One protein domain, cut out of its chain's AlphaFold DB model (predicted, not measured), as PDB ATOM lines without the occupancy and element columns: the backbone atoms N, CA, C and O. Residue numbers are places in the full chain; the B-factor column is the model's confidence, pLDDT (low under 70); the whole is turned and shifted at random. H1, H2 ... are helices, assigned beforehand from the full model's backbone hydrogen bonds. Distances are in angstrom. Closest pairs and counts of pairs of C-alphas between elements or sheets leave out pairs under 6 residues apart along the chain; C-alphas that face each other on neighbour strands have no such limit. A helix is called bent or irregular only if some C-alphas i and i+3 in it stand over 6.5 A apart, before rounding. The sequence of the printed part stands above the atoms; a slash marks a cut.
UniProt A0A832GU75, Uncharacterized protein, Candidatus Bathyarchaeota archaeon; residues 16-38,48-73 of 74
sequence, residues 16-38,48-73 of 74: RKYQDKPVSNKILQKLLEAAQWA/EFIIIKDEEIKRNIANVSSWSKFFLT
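AT A GLANCE: This is residues 16 to 38 and 48 to 73 of the 74 residues of an uncharacterized protein of Candidatus Bathyarchaeota archaeon (UniProt A0A832GU75). A loose, open arrangement: helix H1 lies at one end, a small hairpin of two short helices, H2 and H3, lies at the other, and stretches with no named element, residues 16 to 24 and 48 to 54, span the space between. H1 touches neither of the other helices. The printed part has 49 residues with three named helices, in the order H1, H2, H3, and no named strand, and its class is all helix. The whole is loose, with a radius of gyration of the C-alphas of 12.6 A and spans of 32 by 23 by 19 A.

IN THESE COORDINATES: Residues 16 to 24 come before H1, residues 25 to 36, which is 16.6 A long and begins at C-alpha 25 at (324.956, 567.993, 386.436). H2, residues 55 to 62, is 10.4 A long and begins at C-alpha 55 at (339.401, 559.906, 382.500). H3, residues 66 to 72, is 11.8 A long and ends at C-alpha 72 at (336.207, 553.077, 377.556). H3 is irregular: C-alphas 67 and 70 are 7.3 A apart.

HOW THE PARTS SIT: H1 is apart from H2 and from H3. H2 and H3 form a helical hairpin with a tight link of 3 residues. They touch, with the C-alphas of Ala 62 and Ser 68 closest at 4.6 A. They run opposite ways at a shallow tilt of 20 degrees. In H1 and H2 every O i to N i+4 pair is within hydrogen-bond range; in H3 0 of 3 are, beside 2 of 4 O i to N i+3 pairs.

THE WHOLE: The two C-alphas farthest apart, those of Trp 37 and Ser 66, are 32.3 A apart, while the first and last printed C-alphas, of Arg 16 and Thr 73, are 7.3 A apart. Residues 39 to 47 are not printed, and C-alphas 38 and 48 are 12.5 A apart across this cut, which falls in the link from H1 to H2. The mean pLDDT of the printed part is 92.7, and no printed residue is under 70.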
ATOM      1  N   ARG A  16     326.027 549.271 376.515       91.19
ATOM      2  CA  ARG A  16     327.495 549.114 376.659       91.19
ATOM      3  C   ARG A  16     328.292 549.845 375.570       91.19
ATOM      4  O   ARG A  16     329.443 549.509 375.318       91.19
ATOM      5  N   LYS A  17     327.639 550.783 374.888       90.56
ATOM      6  CA  LYS A  17     328.227 551.712 373.926       90.56
ATOM      7  C   LYS A  17     327.522 553.044 374.120       90.56
ATOM      8  O   LYS A  17     326.290 553.079 374.128       90.56
ATOM      9  N   TYR A  18     328.289 554.100 374.328       91.44
ATOM     10  CA  TYR A  18     327.783 555.408 374.731       91.44
ATOM     11  C   TYR A  18     328.292 556.459 373.774       91.44
ATOM     12  O   TYR A  18     329.312 556.253 373.151       91.44
ATOM     13  N   GLN A  19     327.596 557.581 373.669       92.38
ATOM     14  CA  GLN A  19     328.123 558.721 372.930       92.38
ATOM     15  C   GLN A  19     329.282 559.345 373.709       92.38
ATOM     16  O   GLN A  19     329.232 559.389 374.942       92.38
ATOM     17  N   ASP A  20     330.252 559.916 372.997       91.31
ATOM     18  CA  ASP A  20     331.267 560.801 373.576       91.31
ATOM     19  C   ASP A  20     330.649 562.164 373.939       91.31
ATOM     20  O   ASP A  20     330.834 563.188 373.281       91.31
ATOM     21  N   LYS A  21     329.767 562.144 374.942       92.31
ATOM     22  CA  LYS A  21     329.035 563.312 375.421       92.31
ATOM     23  C   LYS A  21     328.910 563.264 376.942       92.31
ATOM     24  O   LYS A  21     328.329 562.312 377.473       92.31
ATOM     25  N   PRO A  22     329.351 564.311 377.659       91.50
ATOM     26  CA  PRO A  22     329.207 564.353 379.103       91.50
ATOM     27  C   PRO A  22     327.734 564.455 379.517       91.50
ATOM     28  O   PRO A  22     326.923 565.155 378.901       91.50
ATOM     29  N   VAL A  23     327.396 563.791 380.622       94.19
ATOM     30  CA  VAL A  23     326.091 563.928 381.279       94.19
ATOM     31  C   VAL A  23     326.073 565.232 382.079       94.19
ATOM     32  O   VAL A  23     327.007 565.533 382.823       94.19
ATOM     33  N   SER A  24     325.006 566.021 381.943       96.62
ATOM     34  CA  SER A  24     324.887 567.294 382.660       96.62
ATOM     35  C   SER A  24     324.674 567.090 384.164       96.62
ATOM     36  O   SER A  24     324.019 566.138 384.592       96.62
ATOM     37  N   ASN A  25     325.148 568.039 384.980       95.94
ATOM     38  CA  ASN A  25     324.956 567.993 386.436       95.94
ATOM     39  C   ASN A  25     323.472 567.940 386.834       95.94
ATOM     40  O   ASN A  25     323.127 567.253 387.788       95.94
ATOM     41  N   LYS A  26     322.588 568.595 386.072       97.75
ATOM     42  CA  LYS A  26     321.137 568.553 386.302       97.75
ATOM     43  C   LYS A  26     320.575 567.134 386.174       97.75
ATOM     44  O   LYS A  26     319.734 566.729 386.969       97.75
ATOM     45  N   ILE A  27     321.032 566.377 385.173       97.44
ATOM     46  CA  ILE A  27     320.624 564.977 385.003       97.44
ATOM     47  C   ILE A  27     321.181 564.130 386.150       97.44
ATOM     48  O   ILE A  27     320.435 563.343 386.724       97.44
ATOM     49  N   LEU A  28     322.451 564.327 386.524       96.62
ATOM     50  CA  LEU A  28     323.072 563.607 387.640       96.62
ATOM     51  C   LEU A  28     322.315 563.828 388.959       96.62
ATOM     52  O   LEU A  28     321.996 562.860 389.637       96.62
ATOM     53  N   GLN A  29     321.962 565.074 389.285       96.44
ATOM     54  CA  GLN A  29     321.181 565.402 390.484       96.44
ATOM     55  C   GLN A  29     319.824 564.696 390.492       96.44
ATOM     56  O   GLN A  29     319.485 564.048 391.476       96.44
ATOM     57  N   LYS A  30     319.094 564.739 389.371       97.69
ATOM     58  CA  LYS A  30     317.801 564.057 389.241       97.69
ATOM     59  C   LYS A  30     317.914 562.539 389.448       97.69
ATOM     60  O   LYS A  30     317.014 561.930 390.017       97.69
ATOM     61  N   LEU A  31     318.997 561.921 388.973       96.94
ATOM     62  CA  LEU A  31     319.241 560.487 389.166       96.94
ATOM     63  C   LEU A  31     319.538 560.148 390.628       96.94
ATOM     64  O   LEU A  31     319.004 559.168 391.136       96.94
ATOM     65  N   LEU A  32     320.365 560.957 391.298       96.12
ATOM     66  CA  LEU A  32     320.687 560.760 392.711       96.12
ATOM     67  C   LEU A  32     319.459 560.942 393.604       96.12
ATOM     68  O   LEU A  32     319.231 560.123 394.486       96.12
ATOM     69  N   GLU A  33     318.641 561.960 393.337       95.69
ATOM     70  CA  GLU A  33     317.371 562.174 394.036       95.69
ATOM     71  C   GLU A  33     316.452 560.958 393.882       95.69
ATOM     72  O   GLU A  33     315.964 560.419 394.870       95.69
ATOM     73  N   ALA A  34     316.280 560.452 392.656       95.88
ATOM     74  CA  ALA A  34     315.479 559.255 392.417       95.88
ATOM     75  C   ALA A  34     316.035 558.012 393.139       95.88
ATOM     76  O   ALA A  34     315.258 557.200 393.637       95.88
ATOM     77  N   ALA A  35     317.361 557.858 393.210       95.38
ATOM     78  CA  ALA A  35     317.999 556.726 393.880       95.38
ATOM     79  C   ALA A  35     317.797 556.747 395.405       95.38
ATOM     80  O   ALA A  35     317.613 555.690 396.005       95.38
ATOM     81  N   GLN A  36     317.772 557.932 396.025       93.81
ATOM     82  CA  GLN A  36     317.534 558.092 397.467       93.81
ATOM     83  C   GLN A  36     316.144 557.613 397.904       93.81
ATOM     84  O   GLN A  36     315.980 557.162 399.034       93.81
ATOM     85  N   TRP A  37     315.158 557.652 397.005       94.81
ATOM     86  CA  TRP A  37     313.799 557.174 397.273       94.81
ATOM     87  C   TRP A  37     313.651 555.646 397.246       94.81
ATOM     88  O   TRP A  37     312.555 555.130 397.471       94.81
ATOM     89  N   ALA A  38     314.728 554.898 396.986       94.62
ATOM     90  CA  ALA A  38     314.704 553.449 397.117       94.62
ATOM     91  C   ALA A  38     314.446 553.037 398.586       94.62
ATOM     92  O   ALA A  38     315.024 553.621 399.508       94.62
ATOM     93  N   GLU A  48     325.753 554.997 399.223       95.38
ATOM     94  CA  GLU A  48     326.849 555.907 398.895       95.38
ATOM     95  C   GLU A  48     327.068 555.937 397.381       95.38
ATOM     96  O   GLU A  48     327.132 554.899 396.718       95.38
ATOM     97  N   PHE A  49     327.187 557.141 396.820       95.12
ATOM     98  CA  PHE A  49     327.383 557.340 395.387       95.12
ATOM     99  C   PHE A  49     328.650 558.152 395.133       95.12
ATOM    100  O   PHE A  49     328.789 559.270 395.625       95.12
ATOM    101  N   ILE A  50     329.544 557.617 394.300       94.94
ATOM    102  CA  ILE A  50     330.765 558.299 393.858       94.94
ATOM    103  C   ILE A  50     330.634 558.602 392.366       94.94
ATOM    104  O   ILE A  50     330.461 557.699 391.546       94.94
ATOM    105  N   ILE A  51     330.725 559.882 392.002       94.50
ATOM    106  CA  ILE A  51     330.706 560.318 390.602       94.50
ATOM    107  C   ILE A  51     332.144 560.464 390.113       94.50
ATOM    108  O   ILE A  51     332.867 561.361 390.543       94.50
ATOM    109  N   ILE A  52     332.531 559.624 389.155       93.50
ATOM    110  CA  ILE A  52     333.865 559.641 388.550       93.50
ATOM    111  C   ILE A  52     333.779 560.317 387.182       93.50
ATOM    112  O   ILE A  52     333.176 559.787 386.250       93.50
ATOM    113  N   LYS A  53     334.377 561.507 387.077       91.81
ATOM    114  CA  LYS A  53     334.513 562.256 385.813       91.81
ATOM    115  C   LYS A  53     335.923 562.197 385.233       91.81
ATOM    116  O   LYS A  53     336.086 562.460 384.050       91.81
ATOM    117  N   ASP A  54     336.906 561.864 386.059       93.88
ATOM    118  CA  ASP A  54     338.301 561.785 385.655       93.88
ATOM    119  C   ASP A  54     338.536 560.612 384.688       93.88
ATOM    120  O   ASP A  54     338.129 559.473 384.949       93.88
ATOM    121  N   GLU A  55     339.166 560.898 383.551       91.31
ATOM    122  CA  GLU A  55     339.401 559.906 382.500       91.31
ATOM    123  C   GLU A  55     340.436 558.854 382.900       91.31
ATOM    124  O   GLU A  55     340.318 557.698 382.493       91.31
ATOM    125  N   GLU A  56     341.441 559.216 383.694       94.50
ATOM    126  CA  GLU A  56     342.477 558.288 384.140       94.50
ATOM    127  C   GLU A  56     341.900 557.277 385.136       94.50
ATOM    128  O   GLU A  56     342.071 556.068 384.967       94.50
ATOM    129  N   ILE A  57     341.102 557.743 386.101       94.62
ATOM    130  CA  ILE A  57     340.397 556.863 387.041       94.62
ATOM    131  C   ILE A  57     339.452 555.918 386.286       94.62
ATOM    132  O   ILE A  57     339.436 554.714 386.562       94.62
ATOM    133  N   LYS A  58     338.700 556.413 385.291       92.62
ATOM    134  CA  LYS A  58     337.842 555.555 384.454       92.62
ATOM    135  C   LYS A  58     338.642 554.494 383.696       92.62
ATOM    136  O   LYS A  58     338.200 553.344 383.635       92.62
ATOM    137  N   ARG A  59     339.816 554.841 383.152       92.94
ATOM    138  CA  ARG A  59     340.715 553.874 382.495       92.94
ATOM    139  C   ARG A  59     341.202 552.806 383.464       92.94
ATOM    140  O   ARG A  59     341.155 551.626 383.123       92.94
ATOM    141  N   ASN A  60     341.592 553.198 384.671       94.62
ATOM    142  CA  ASN A  60     342.030 552.259 385.698       94.62
ATOM    143  C   ASN A  60     340.910 551.275 386.065       94.62
ATOM    144  O   ASN A  60     341.139 550.067 386.063       94.62
ATOM    145  N   ILE A  61     339.678 551.761 386.263       93.69
ATOM    146  CA  ILE A  61     338.505 550.913 386.540       93.69
ATOM    147  C   ILE A  61     338.207 549.964 385.379       93.69
ATOM    148  O   ILE A  61     337.922 548.787 385.600       93.69
ATOM    149  N   ALA A  62     338.297 550.442 384.137       92.81
ATOM    150  CA  ALA A  62     338.044 549.614 382.963       92.81
ATOM    151  C   ALA A  62     338.963 548.384 382.896       92.81
ATOM    152  O   ALA A  62     338.530 547.336 382.411       92.81
ATOM    153  N   ASN A  63     340.181 548.497 383.431       93.06
ATOM    154  CA  ASN A  63     341.198 547.449 383.435       93.06
ATOM    155  C   ASN A  63     341.096 546.466 384.616       93.06
ATOM    156  O   ASN A  63     341.796 545.457 384.606       93.06
ATOM    157  N   VAL A  64     340.221 546.705 385.602       94.25
ATOM    158  CA  VAL A  64     340.062 545.817 386.774       94.25
ATOM    159  C   VAL A  64     339.495 544.448 386.386       94.25
ATOM    160  O   VAL A  64     339.819 543.435 387.002       94.25
ATOM    161  N   SER A  65     338.646 544.386 385.357       92.38
ATOM    162  CA  SER A  65     338.072 543.133 384.866       92.38
ATOM    163  C   SER A  65     337.846 543.160 383.354       92.38
ATOM    164  O   SER A  65     337.691 544.213 382.737       92.38
ATOM    165  N   SER A  66     337.738 541.987 382.729       87.06
ATOM    166  CA  SER A  66     337.360 541.898 381.311       87.06
ATOM    167  C   SER A  66     335.960 542.468 381.028       87.06
ATOM    168  O   SER A  66     335.707 542.937 379.918       87.06
ATOM    169  N   TRP A  67     335.076 542.485 382.030       85.31
ATOM    170  CA  TRP A  67     333.694 542.955 381.921       85.31
ATOM    171  C   TRP A  67     333.536 544.470 382.078       85.31
ATOM    172  O   TRP A  67     332.507 545.000 381.671       85.31
ATOM    173  N   SER A  68     334.533 545.178 382.617       87.69
ATOM    174  CA  SER A  68     334.509 546.636 382.836       87.69
ATOM    175  C   SER A  68     334.984 547.453 381.630       87.69
ATOM    176  O   SER A  68     334.914 548.678 381.645       87.69
ATOM    177  N   LYS A  69     335.402 546.807 380.534       88.44
ATOM    178  CA  LYS A  69     335.923 547.498 379.338       88.44
ATOM    179  C   LYS A  69     334.944 548.494 378.703       88.44
ATOM    180  O   LYS A  69     335.376 549.402 378.000       88.44
ATOM    181  N   PHE A  70     333.640 548.366 378.967       84.88
ATOM    182  CA  PHE A  70     332.635 549.296 378.443       84.88
ATOM    183  C   PHE A  70     332.803 550.737 378.956       84.88
ATOM    184  O   PHE A  70     332.325 551.656 378.297       84.88
ATOM    185  N   PHE A  71     333.520 550.968 380.064       84.88
ATOM    186  CA  PHE A  71     333.842 552.324 380.534       84.88
ATOM    187  C   PHE A  71     334.718 553.126 379.554       84.88
ATOM    188  O   PHE A  71     334.756 554.349 379.646       84.88
ATOM    189  N   LEU A  72     335.384 552.456 378.604       83.31
ATOM    190  CA  LEU A  72     336.207 553.077 377.556       83.31
ATOM    191  C   LEU A  72     335.474 553.242 376.222       83.31
ATOM    192  O   LEU A  72     336.076 553.677 375.246       83.31
ATOM    193  N   THR A  73     334.211 552.824 376.140       77.38
ATOM    194  CA  THR A  73     333.478 552.841 374.869       77.38
ATOM    195  C   THR A  73     332.898 554.222 374.573       77.38
ATOM    196  O   THR A  73     332.344 554.876 375.461       77.38
TER     197      THR A  73